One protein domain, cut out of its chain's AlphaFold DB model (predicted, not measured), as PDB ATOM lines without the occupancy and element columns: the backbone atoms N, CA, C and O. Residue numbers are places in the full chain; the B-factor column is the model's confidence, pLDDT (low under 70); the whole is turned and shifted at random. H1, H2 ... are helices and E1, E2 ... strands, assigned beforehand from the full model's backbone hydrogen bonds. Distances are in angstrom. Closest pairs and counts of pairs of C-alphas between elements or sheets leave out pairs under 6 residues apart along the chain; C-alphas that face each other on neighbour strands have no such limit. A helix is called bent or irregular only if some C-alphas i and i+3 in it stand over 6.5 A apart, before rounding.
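Overview. This is residues 20 to 92 of the 92 residues of an uncharacterized protein of Deltaproteobacteria bacterium (UniProt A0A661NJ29). The printed part is an open, drawn-out chain with no packed core: a small hairpin of two short strands, E1 and E2, lies near one end, a lone helix H1 lies farther along, and a second lone helix, H2, lies at the other end. Between the hairpin and H1 runs a long stretch with no named element, residues 29 to 54; its residues 30 to 41 stick out beyond the hairpin as a loop that folds back, and the stretch then runs on toward H1. The printed part has 73 residues, with two named strands and two named helices in the order E1, E2, H1, H2 along the chain; the one sheet has the order E1 - E2 and is antiparallel. The class is mostly helix, since helices hold 30 and strands 7 of the 37 residues in named elements. The whole is extended, with a radius of gyration of the C-alphas of 22.3 A, and its outline is a rod that spans 57 by 28 by 25 A.

Arrangement. The sheet is made of E1, residues 20 to 22, and E2, residues 25 to 28, which are antiparallel neighbours and form a hairpin over a tight link of 2 residues. The angle between their N-to-C directions is 135 degrees. C-alphas that face each other are those of Val 21 and Ile 26, 4.7 A apart, and those of Arg 20 and Val 27, 5.3 A apart. Across the pair, N 27 and O 20 are within hydrogen-bond range at 2.8 A, and so are N 22 and O 25 at 2.9 A. H1, residues 55 to 73, is apart from E1. H2, residues 80 to 90, is apart from E1 and from E2. H1 and H2 are apart too, though they follow each other in the chain. Residues 62 to 67 and 69 to 73 of H1 stand free, and so does H2 as part of residues 78 to 92. In H1 and H2, every O i to N i+4 pair is within hydrogen-bond range.

Along the chain. E1 begins at C-alpha 20, at (53.147, -50.639, 52.548), and runs 6.4 A from first to last C-alpha. E2, the longest strand with 4 residues, runs 9.8 A from C-alpha 25 to C-alpha 28. H1, the longest helix with 19 residues, begins at C-alpha 55, at (43.236, -51.490, 33.216), and runs 27.3 A to C-alpha 73. H2, with 11 residues, runs 15.8 A and ends at C-alpha 90, at (12.186, -39.754, 30.254). Neither helix is bent or irregular.

Size, cuts and confidence. The two C-alphas farthest apart are those of Asp 36 and Arg 92, at 59.6 A, while the first and last printed C-alphas, those of Arg 20 and Arg 92, are 50.3 A apart. The printed part has no cut; it runs from residue 20 to residue 92, the chain's last residue. The link from E2 to H1 is long, with 26 residues, and its C-alphas lie 8 to 33 A from the mean of the C-alphas. Residues 30 to 41 and 43 to 49 of this link stand free. The link from H1 to H2 is short, with 6 residues. The mean pLDDT of the printed part is 86.2. Confidence is low, under 70, for 9 residues, namely residues 46 to 53, within the long link, and residue 92.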
ATOM      1  N   ARG A  20      52.583 -49.591  53.412       86.44
ATOM      2  CA  ARG A  20      53.147 -50.639  52.548       86.44
ATOM      3  C   ARG A  20      53.463 -51.902  53.333       86.44
ATOM      4  O   ARG A  20      53.796 -51.837  54.510       86.44
ATOM      5  N   VAL A  21      53.419 -53.056  52.669       90.62
ATOM      6  CA  VAL A  21      53.853 -54.323  53.273       90.62
ATOM      7  C   VAL A  21      55.351 -54.524  53.037       90.62
ATOM      8  O   VAL A  21      55.809 -54.539  51.895       90.62
ATOM      9  N   GLN A  22      56.119 -54.716  54.109       91.31
ATOM     10  CA  GLN A  22      57.540 -55.063  54.055       91.31
ATOM     11  C   GLN A  22      57.847 -56.169  55.067       91.31
ATOM     12  O   GLN A  22      57.576 -56.030  56.256       91.31
ATOM     13  N   GLY A  23      58.388 -57.296  54.592       93.75
ATOM     14  CA  GLY A  23      58.730 -58.431  55.461       93.75
ATOM     15  C   GLY A  23      57.532 -59.008  56.228       93.75
ATOM     16  O   GLY A  23      57.686 -59.429  57.370       93.75
ATOM     17  N   GLY A  24      56.332 -58.971  55.633       93.19
ATOM     18  CA  GLY A  24      55.097 -59.442  56.271       93.19
ATOM     19  C   GLY A  24      54.512 -58.486  57.316       93.19
ATOM     20  O   GLY A  24      53.640 -58.889  58.080       93.19
ATOM     21  N   ARG A  25      54.978 -57.232  57.369       91.56
ATOM     22  CA  ARG A  25      54.483 -56.200  58.289       91.56
ATOM     23  C   ARG A  25      53.944 -55.003  57.518       91.56
ATOM     24  O   ARG A  25      54.501 -54.650  56.482       91.56
ATOM     25  N   ILE A  26      52.885 -54.389  58.037       89.12
ATOM     26  CA  ILE A  26      52.380 -53.100  57.555       89.12
ATOM     27  C   ILE A  26      53.303 -52.011  58.109       89.12
ATOM     28  O   ILE A  26      53.530 -51.948  59.314       89.12
ATOM     29  N   VAL A  27      53.855 -51.193  57.220       89.88
ATOM     30  CA  VAL A  27      54.755 -50.083  57.534       89.88
ATOM     31  C   VAL A  27      54.108 -48.793  57.055       89.88
ATOM     32  O   VAL A  27      53.746 -48.677  55.882       89.88
ATOM     33  N   VAL A  28      53.989 -47.837  57.969       88.69
ATOM     34  CA  VAL A  28      53.597 -46.453  57.701       88.69
ATOM     35  C   VAL A  28      54.862 -45.609  57.817       88.69
ATOM     36  O   VAL A  28      55.539 -45.678  58.837       88.69
ATOM     37  N   ASP A  29      55.195 -44.865  56.765       83.31
ATOM     38  CA  ASP A  29      56.386 -43.996  56.690       83.31
ATOM     39  C   ASP A  29      55.981 -42.520  56.515       83.31
ATOM     40  O   ASP A  29      56.681 -41.710  55.915       83.31
ATOM     41  N   GLU A  30      54.776 -42.183  56.974       81.50
ATOM     42  CA  GLU A  30      54.207 -40.842  56.904       81.50
ATOM     43  C   GLU A  30      54.306 -40.179  58.281       81.50
ATOM     44  O   GLU A  30      53.992 -40.800  59.300       81.50
ATOM     45  N   ALA A  31      54.775 -38.928  58.318       83.75
ATOM     46  CA  ALA A  31      54.870 -38.167  59.559       83.75
ATOM     47  C   ALA A  31      53.471 -37.905  60.134       83.75
ATOM     48  O   ALA A  31      52.525 -37.628  59.397       83.75
ATOM     49  N   THR A  32      53.350 -37.969  61.458       84.00
ATOM     50  CA  THR A  32      52.095 -37.733  62.167       84.00
ATOM     51  C   THR A  32      52.326 -36.834  63.373       84.00
ATOM     52  O   THR A  32      53.360 -36.929  64.028       84.00
ATOM     53  N   ASP A  33      51.343 -35.989  63.669       87.62
ATOM     54  CA  ASP A  33      51.337 -35.117  64.849       87.62
ATOM     55  C   ASP A  33      50.657 -35.786  66.060       87.62
ATOM     56  O   ASP A  33      50.370 -35.135  67.068       87.62
ATOM     57  N   LEU A  34      50.345 -37.085  65.964       86.38
ATOM     58  CA  LEU A  34      49.764 -37.840  67.069       86.38
ATOM     59  C   LEU A  34      50.770 -37.966  68.228       86.38
ATOM     60  O   LEU A  34      51.952 -38.205  67.985       86.38
ATOM     61  N   PRO A  35      50.319 -37.856  69.491       89.56
ATOM     62  CA  PRO A  35      51.190 -38.045  70.645       89.56
ATOM     63  C   PRO A  35      51.827 -39.436  70.696       89.56
ATOM     64  O   PRO A  35      51.221 -40.434  70.291       89.56
ATOM     65  N   ASP A  36      53.010 -39.516  71.298       88.31
ATOM     66  CA  ASP A  36      53.681 -40.787  71.557       88.31
ATOM     67  C   ASP A  36      52.788 -41.749  72.356       88.31
ATOM     68  O   ASP A  36      52.152 -41.375  73.344       88.31
ATOM     69  N   GLY A  37      52.760 -43.015  71.932       89.00
ATOM     70  CA  GLY A  37      51.946 -44.062  72.557       89.00
ATOM     71  C   GLY A  37      50.480 -44.087  72.115       89.00
ATOM     72  O   GLY A  37      49.717 -44.897  72.635       89.00
ATOM     73  N   THR A  38      50.083 -43.245  71.157       88.94
ATOM     74  CA  THR A  38      48.745 -43.312  70.553       88.94
ATOM     75  C   THR A  38      48.551 -44.648  69.832       88.94
ATOM     76  O   THR A  38      49.273 -44.968  68.886       88.94
ATOM     77  N   GLU A  39      47.560 -45.430  70.261       87.81
ATOM     78  CA  GLU A  39      47.129 -46.640  69.558       87.81
ATOM     79  C   GLU A  39      46.240 -46.267  68.366       87.81
ATOM     80  O   GLU A  39      45.332 -45.445  68.485       87.81
ATOM     81  N   VAL A  40      46.496 -46.882  67.209       85.62
ATOM     82  CA  VAL A  40      45.735 -46.651  65.975       85.62
ATOM     83  C   VAL A  40      45.121 -47.966  65.513       85.62
ATOM     84  O   VAL A  40      45.828 -48.953  65.301       85.62
ATOM     85  N   GLU A  41      43.803 -47.979  65.332       83.56
ATOM     86  CA  GLU A  41      43.091 -49.116  64.757       83.56
ATOM     87  C   GLU A  41      43.167 -49.073  63.228       83.56
ATOM     88  O   GLU A  41      42.800 -48.086  62.589       83.56
ATOM     89  N   LEU A  42      43.635 -50.167  62.623       82.75
ATOM     90  CA  LEU A  42      43.673 -50.311  61.172       82.75
ATOM     91  C   LEU A  42      42.403 -51.005  60.686       82.75
ATOM     92  O   LEU A  42      42.230 -52.210  60.867       82.75
ATOM     93  N   VAL A  43      41.545 -50.251  60.003       77.69
ATOM     94  CA  VAL A  43      40.370 -50.797  59.321       77.69
ATOM     95  C   VAL A  43      40.714 -51.034  57.854       77.69
ATOM     96  O   VAL A  43      41.019 -50.102  57.112       77.69
ATOM     97  N   ALA A  44      40.657 -52.293  57.416       73.31
ATOM     98  CA  ALA A  44      40.823 -52.626  56.008       73.31
ATOM     99  C   ALA A  44      39.607 -52.133  55.212       73.31
ATOM    100  O   ALA A  44      38.503 -52.665  55.350       73.31
ATOM    101  N   VAL A  45      39.803 -51.130  54.355       70.44
ATOM    102  CA  VAL A  45      38.748 -50.670  53.450       70.44
ATOM    103  C   VAL A  45      38.742 -51.556  52.209       70.44
ATOM    104  O   VAL A  45      39.580 -51.423  51.324       70.44
ATOM    105  N   MET A  46      37.791 -52.488  52.155       59.31
ATOM    106  CA  MET A  46      37.674 -53.457  51.057       59.31
ATOM    107  C   MET A  46      37.051 -52.874  49.773       59.31
ATOM    108  O   MET A  46      37.070 -53.541  48.745       59.31
ATOM    109  N   ASP A  47      36.522 -51.645  49.821       56.59
ATOM    110  CA  ASP A  47      35.802 -50.992  48.708       56.59
ATOM    111  C   ASP A  47      36.610 -49.871  48.019       56.59
ATOM    112  O   ASP A  47      36.126 -49.156  47.148       56.59
ATOM    113  N   HIS A  48      37.887 -49.711  48.372       54.31
ATOM    114  CA  HIS A  48      38.809 -48.842  47.636       54.31
ATOM    115  C   HIS A  48      39.629 -49.653  46.642       54.31
ATOM    116  O   HIS A  48      40.851 -49.530  46.593       54.31
ATOM    117  N   SER A  49      38.981 -50.516  45.855       53.88
ATOM    118  CA  SER A  49      39.710 -51.098  44.736       53.88
ATOM    119  C   SER A  49      39.984 -49.978  43.731       53.88
ATOM    120  O   SER A  49      39.138 -49.599  42.926       53.88
ATOM    121  N   GLU A  50      41.211 -49.461  43.767       53.50
ATOM    122  CA  GLU A  50      41.822 -48.755  42.635       53.50
ATOM    123  C   GLU A  50      41.721 -49.616  41.350       53.50
ATOM    124  O   GLU A  50      41.731 -49.086  40.242       53.50
ATOM    125  N   ASP A  51      41.493 -50.929  41.518       54.16
ATOM    126  CA  ASP A  51      41.211 -51.943  40.502       54.16
ATOM    127  C   ASP A  51      39.716 -52.199  40.190       54.16
ATOM    128  O   ASP A  51      39.425 -53.061  39.356       54.16
ATOM    129  N   ALA A  52      38.742 -51.491  40.791       61.06
ATOM    130  CA  ALA A  52      37.315 -51.642  40.430       61.06
ATOM    131  C   ALA A  52      37.109 -51.431  38.923       61.06
ATOM    132  O   ALA A  52      36.319 -52.105  38.259       61.06
ATOM    133  N   LEU A  53      37.884 -50.493  38.383       65.25
ATOM    134  CA  LEU A  53      38.097 -50.301  36.967       65.25
ATOM    135  C   LEU A  53      39.457 -50.910  36.636       65.25
ATOM    136  O   LEU A  53      40.457 -50.199  36.604       65.25
ATOM    137  N   GLY A  54      39.510 -52.219  36.373       73.50
ATOM    138  CA  GLY A  54      40.725 -52.843  35.833       73.50
ATOM    139  C   GLY A  54      41.268 -52.062  34.622       73.50
ATOM    140  O   GLY A  54      40.570 -51.222  34.056       73.50
ATOM    141  N   ALA A  55      42.498 -52.334  34.177       74.88
ATOM    142  CA  ALA A  55      43.236 -51.490  33.216       74.88
ATOM    143  C   ALA A  55      42.419 -50.954  32.010       74.88
ATOM    144  O   ALA A  55      42.544 -49.788  31.636       74.88
ATOM    145  N   THR A  56      41.531 -51.769  31.434       81.00
ATOM    146  CA  THR A  56      40.623 -51.359  30.346       81.00
ATOM    147  C   THR A  56      39.603 -50.296  30.771       81.00
ATOM    148  O   THR A  56      39.358 -49.345  30.028       81.00
ATOM    149  N   GLY A  57      39.009 -50.439  31.959       84.19
ATOM    150  CA  GLY A  57      38.087 -49.461  32.537       84.19
ATOM    151  C   GLY A  57      38.789 -48.135  32.818       84.19
ATOM    152  O   GLY A  57      38.268 -47.078  32.466       84.19
ATOM    153  N   ARG A  58      40.021 -48.189  33.339       86.56
ATOM    154  CA  ARG A  58      40.842 -46.992  33.553       86.56
ATOM    155  C   ARG A  58      41.138 -46.252  32.245       86.56
ATOM    156  O   ARG A  58      40.875 -45.055  32.149       86.56
ATOM    157  N   ALA A  59      41.581 -46.968  31.213       89.12
ATOM    158  CA  ALA A  59      41.847 -46.385  29.897       89.12
ATOM    159  C   ALA A  59      40.581 -45.810  29.227       89.12
ATOM    160  O   ALA A  59      40.656 -44.862  28.445       89.12
ATOM    161  N   ALA A  60      39.398 -46.371  29.500       91.75
ATOM    162  CA  ALA A  60      38.137 -45.811  29.018       91.75
ATOM    163  C   ALA A  60      37.809 -44.471  29.694       91.75
ATOM    164  O   ALA A  60      37.444 -43.523  28.999       91.75
ATOM    165  N   VAL A  61      37.999 -44.371  31.014       92.62
ATOM    166  CA  VAL A  61      37.802 -43.119  31.762       92.62
ATOM    167  C   VAL A  61      38.767 -42.038  31.288       92.62
ATOM    168  O   VAL A  61      38.341 -40.924  31.005       92.62
ATOM    169  N   GLU A  62      40.050 -42.357  31.131       93.88
ATOM    170  CA  GLU A  62      41.051 -41.379  30.682       93.88
ATOM    171  C   GLU A  62      40.752 -40.845  29.275       93.88
ATOM    172  O   GLU A  62      40.852 -39.639  29.027       93.88
ATOM    173  N   ARG A  63      40.293 -41.715  28.365       96.69
ATOM    174  CA  ARG A  63      39.812 -41.287  27.042       96.69
ATOM    175  C   ARG A  63      38.587 -40.383  27.144       96.69
ATOM    176  O   ARG A  63      38.546 -39.364  26.461       96.69
ATOM    177  N   ALA A  64      37.617 -40.722  27.993       96.81
ATOM    178  CA  ALA A  64      36.421 -39.907  28.188       96.81
ATOM    179  C   ALA A  64      36.758 -38.517  28.753       96.81
ATOM    180  O   ALA A  64      36.236 -37.519  28.263       96.81
ATOM    181  N   LEU A  65      37.677 -38.434  29.720       96.81
ATOM    182  CA  LEU A  65      38.147 -37.162  30.280       96.81
ATOM    183  C   LEU A  65      38.884 -36.309  29.239       96.81
ATOM    184  O   LEU A  65      38.651 -35.106  29.152       96.81
ATOM    185  N   THR A  66      39.731 -36.932  28.416       97.88
ATOM    186  CA  THR A  66      40.444 -36.239  27.328       97.88
ATOM    187  C   THR A  66      39.470 -35.684  26.287       97.88
ATOM    188  O   THR A  66      39.604 -34.540  25.844       97.88
ATOM    189  N   GLN A  67      38.455 -36.471  25.923       97.75
ATOM    190  CA  GLN A  67      37.407 -36.026  25.009       97.75
ATOM    191  C   GLN A  67      36.614 -34.861  25.608       97.75
ATOM    192  O   GLN A  67      36.456 -33.839  24.947       97.75
ATOM    193  N   ALA A  68      36.200 -34.969  26.873       96.44
ATOM    194  CA  ALA A  68      35.473 -33.907  27.561       96.44
ATOM    195  C   ALA A  68      36.277 -32.599  27.624       96.44
ATOM    196  O   ALA A  68      35.726 -31.528  27.388       96.44
ATOM    197  N   ALA A  69      37.590 -32.667  27.872       97.88
ATOM    198  CA  ALA A  69      38.455 -31.488  27.843       97.88
ATOM    199  C   ALA A  69      38.471 -30.814  26.459       97.88
ATOM    200  O   ALA A  69      38.415 -29.588  26.366       97.88
ATOM    201  N   THR A  70      38.493 -31.613  25.389       98.25
ATOM    202  CA  THR A  70      38.402 -31.115  24.008       98.25
ATOM    203  C   THR A  70      37.034 -30.485  23.737       98.25
ATOM    204  O   THR A  70      36.953 -29.406  23.163       98.25
ATOM    205  N   ASP A  71      35.951 -31.119  24.186       97.88
ATOM    206  CA  ASP A  71      34.589 -30.601  24.028       97.88
ATOM    207  C   ASP A  71      34.401 -29.260  24.747       97.88
ATOM    208  O   ASP A  71      33.808 -28.343  24.184       97.88
ATOM    209  N   ILE A  72      34.976 -29.109  25.943       97.75
ATOM    210  CA  ILE A  72      34.983 -27.842  26.684       97.75
ATOM    211  C   ILE A  72      35.761 -26.768  25.918       97.75
ATOM    212  O   ILE A  72      35.253 -25.660  25.747       97.75
ATOM    213  N   ALA A  73      36.969 -27.087  25.444       97.81
ATOM    214  CA  ALA A  73      37.808 -26.142  24.707       97.81
ATOM    215  C   ALA A  73      37.148 -25.667  23.400       97.81
ATOM    216  O   ALA A  73      37.257 -24.495  23.043       97.81
ATOM    217  N   ASP A  74      36.416 -26.558  22.733       98.00
ATOM    218  CA  ASP A  74      35.706 -26.276  21.486       98.00
ATOM    219  C   ASP A  74      34.297 -25.690  21.708       98.00
ATOM    220  O   ASP A  74      33.562 -25.463  20.745       98.00
ATOM    221  N   GLY A  75      33.882 -25.469  22.962       97.62
ATOM    222  CA  GLY A  75      32.562 -24.933  23.302       97.62
ATOM    223  C   GLY A  75      31.391 -25.879  23.005       97.62
ATOM    224  O   GLY A  75      30.248 -25.431  22.933       97.62
ATOM    225  N   ARG A  76      31.644 -27.186  22.847       97.69
ATOM    226  CA  ARG A  76      30.623 -28.238  22.683       97.69
ATOM    227  C   ARG A  76      29.965 -28.573  24.023       97.69
ATOM    228  O   ARG A  76      30.069 -29.688  24.528       97.69
ATOM    229  N   LEU A  77      29.304 -27.582  24.606       96.06
ATOM    230  CA  LEU A  77      28.620 -27.683  25.889       96.06
ATOM    231  C   LEU A  77      27.109 -27.827  25.693       96.06
ATOM    232  O   LEU A  77      26.553 -27.439  24.666       96.06
ATOM    233  N   VAL A  78      26.454 -28.380  26.707       95.31
ATOM    234  CA  VAL A  78      24.995 -28.402  26.849       95.31
ATOM    235  C   VAL A  78      24.637 -27.752  28.176       95.31
ATOM    236  O   VAL A  78      25.412 -27.846  29.133       95.31
ATOM    237  N   ASP A  79      23.487 -27.089  28.230       96.75
ATOM    238  CA  ASP A  79      23.004 -26.497  29.471       96.75
ATOM    239  C   ASP A  79      22.619 -27.591  30.480       96.75
ATOM    240  O   ASP A  79      22.012 -28.609  30.130       96.75
ATOM    241  N   GLY A  80      23.029 -27.408  31.735       94.94
ATOM    242  CA  GLY A  80      22.812 -28.404  32.781       94.94
ATOM    243  C   GLY A  80      21.338 -28.580  33.135       94.94
ATOM    244  O   GLY A  80      20.893 -29.715  33.330       94.94
ATOM    245  N   ASP A  81      20.578 -27.486  33.167       96.81
ATOM    246  CA  ASP A  81      19.160 -27.508  33.510       96.81
ATOM    247  C   ASP A  81      18.359 -28.177  32.383       96.81
ATOM    248  O   ASP A  81      17.544 -29.061  32.654       96.81
ATOM    249  N   GLU A  82      18.687 -27.888  31.117       96.00
ATOM    250  CA  GLU A  82      18.087 -28.567  29.954       96.00
ATOM    251  C   GLU A  82      18.298 -30.093  30.007       96.00
ATOM    252  O   GLU A  82      17.390 -30.889  29.731       96.00
ATOM    253  N   VAL A  83      19.501 -30.538  30.390       95.81
ATOM    254  CA  VAL A  83      19.802 -31.970  30.530       95.81
ATOM    255  C   VAL A  83      18.964 -32.605  31.640       95.81
ATOM    256  O   VAL A  83      18.430 -33.700  31.434       95.81
ATOM    257  N   LEU A  84      18.836 -31.944  32.793       95.88
ATOM    258  CA  LEU A  84      18.045 -32.442  33.921       95.88
ATOM    259  C   LEU A  84      16.557 -32.535  33.572       95.88
ATOM    260  O   LEU A  84      15.946 -33.575  33.826       95.88
ATOM    261  N   GLU A  85      15.993 -31.510  32.935       96.38
ATOM    262  CA  GLU A  85      14.604 -31.513  32.465       96.38
ATOM    263  C   GLU A  85      14.346 -32.674  31.496       96.38
ATOM    264  O   GLU A  85      13.381 -33.431  31.654       96.38
ATOM    265  N   ARG A  86      15.250 -32.888  30.531       95.00
ATOM    266  CA  ARG A  86      15.137 -33.987  29.564       95.00
ATOM    267  C   ARG A  86      15.213 -35.362  30.224       95.00
ATOM    268  O   ARG A  86      14.535 -36.283  29.772       95.00
ATOM    269  N   LEU A  87      16.048 -35.538  31.247       95.94
ATOM    270  CA  LEU A  87      16.143 -36.804  31.982       95.94
ATOM    271  C   LEU A  87      14.876 -37.064  32.802       95.94
ATOM    272  O   LEU A  87      14.303 -38.146  32.702       95.94
ATOM    273  N   GLN A  88      14.377 -36.057  33.517       93.56
ATOM    274  CA  GLN A  88      13.137 -36.165  34.290       93.56
ATOM    275  C   GLN A  88      11.916 -36.462  33.407       93.56
ATOM    276  O   GLN A  88      11.009 -37.176  33.830       93.56
ATOM    277  N   ALA A  89      11.892 -35.945  32.177       92.56
ATOM    278  CA  ALA A  89      10.838 -36.230  31.208       92.56
ATOM    279  C   ALA A  89      10.884 -37.663  30.643       92.56
ATOM    280  O   ALA A  89       9.874 -38.129  30.127       92.56
ATOM    281  N   ARG A  90      12.030 -38.358  30.714       87.56
ATOM    282  CA  ARG A  90      12.186 -39.754  30.254       87.56
ATOM    283  C   ARG A  90      11.810 -40.786  31.315       87.56
ATOM    284  O   ARG A  90      11.475 -41.908  30.951       87.56
ATOM    285  N   ASP A  91      11.887 -40.400  32.585       80.88
ATOM    286  CA  ASP A  91      11.557 -41.251  33.734       80.88
ATOM    287  C   ASP A  91      10.068 -41.159  34.145       80.88
ATOM    288  O   ASP A  91       9.656 -41.798  35.116       80.88
ATOM    289  N   ARG A  92       9.256 -40.377  33.417       57.16
ATOM    290  CA  ARG A  92       7.788 -40.311  33.529       57.16
ATOM    291  C   ARG A  92       7.107 -41.059  32.390       57.16
ATOM    292  O   ARG A  92       6.051 -41.666  32.675       57.16
TER     293      ARG A  92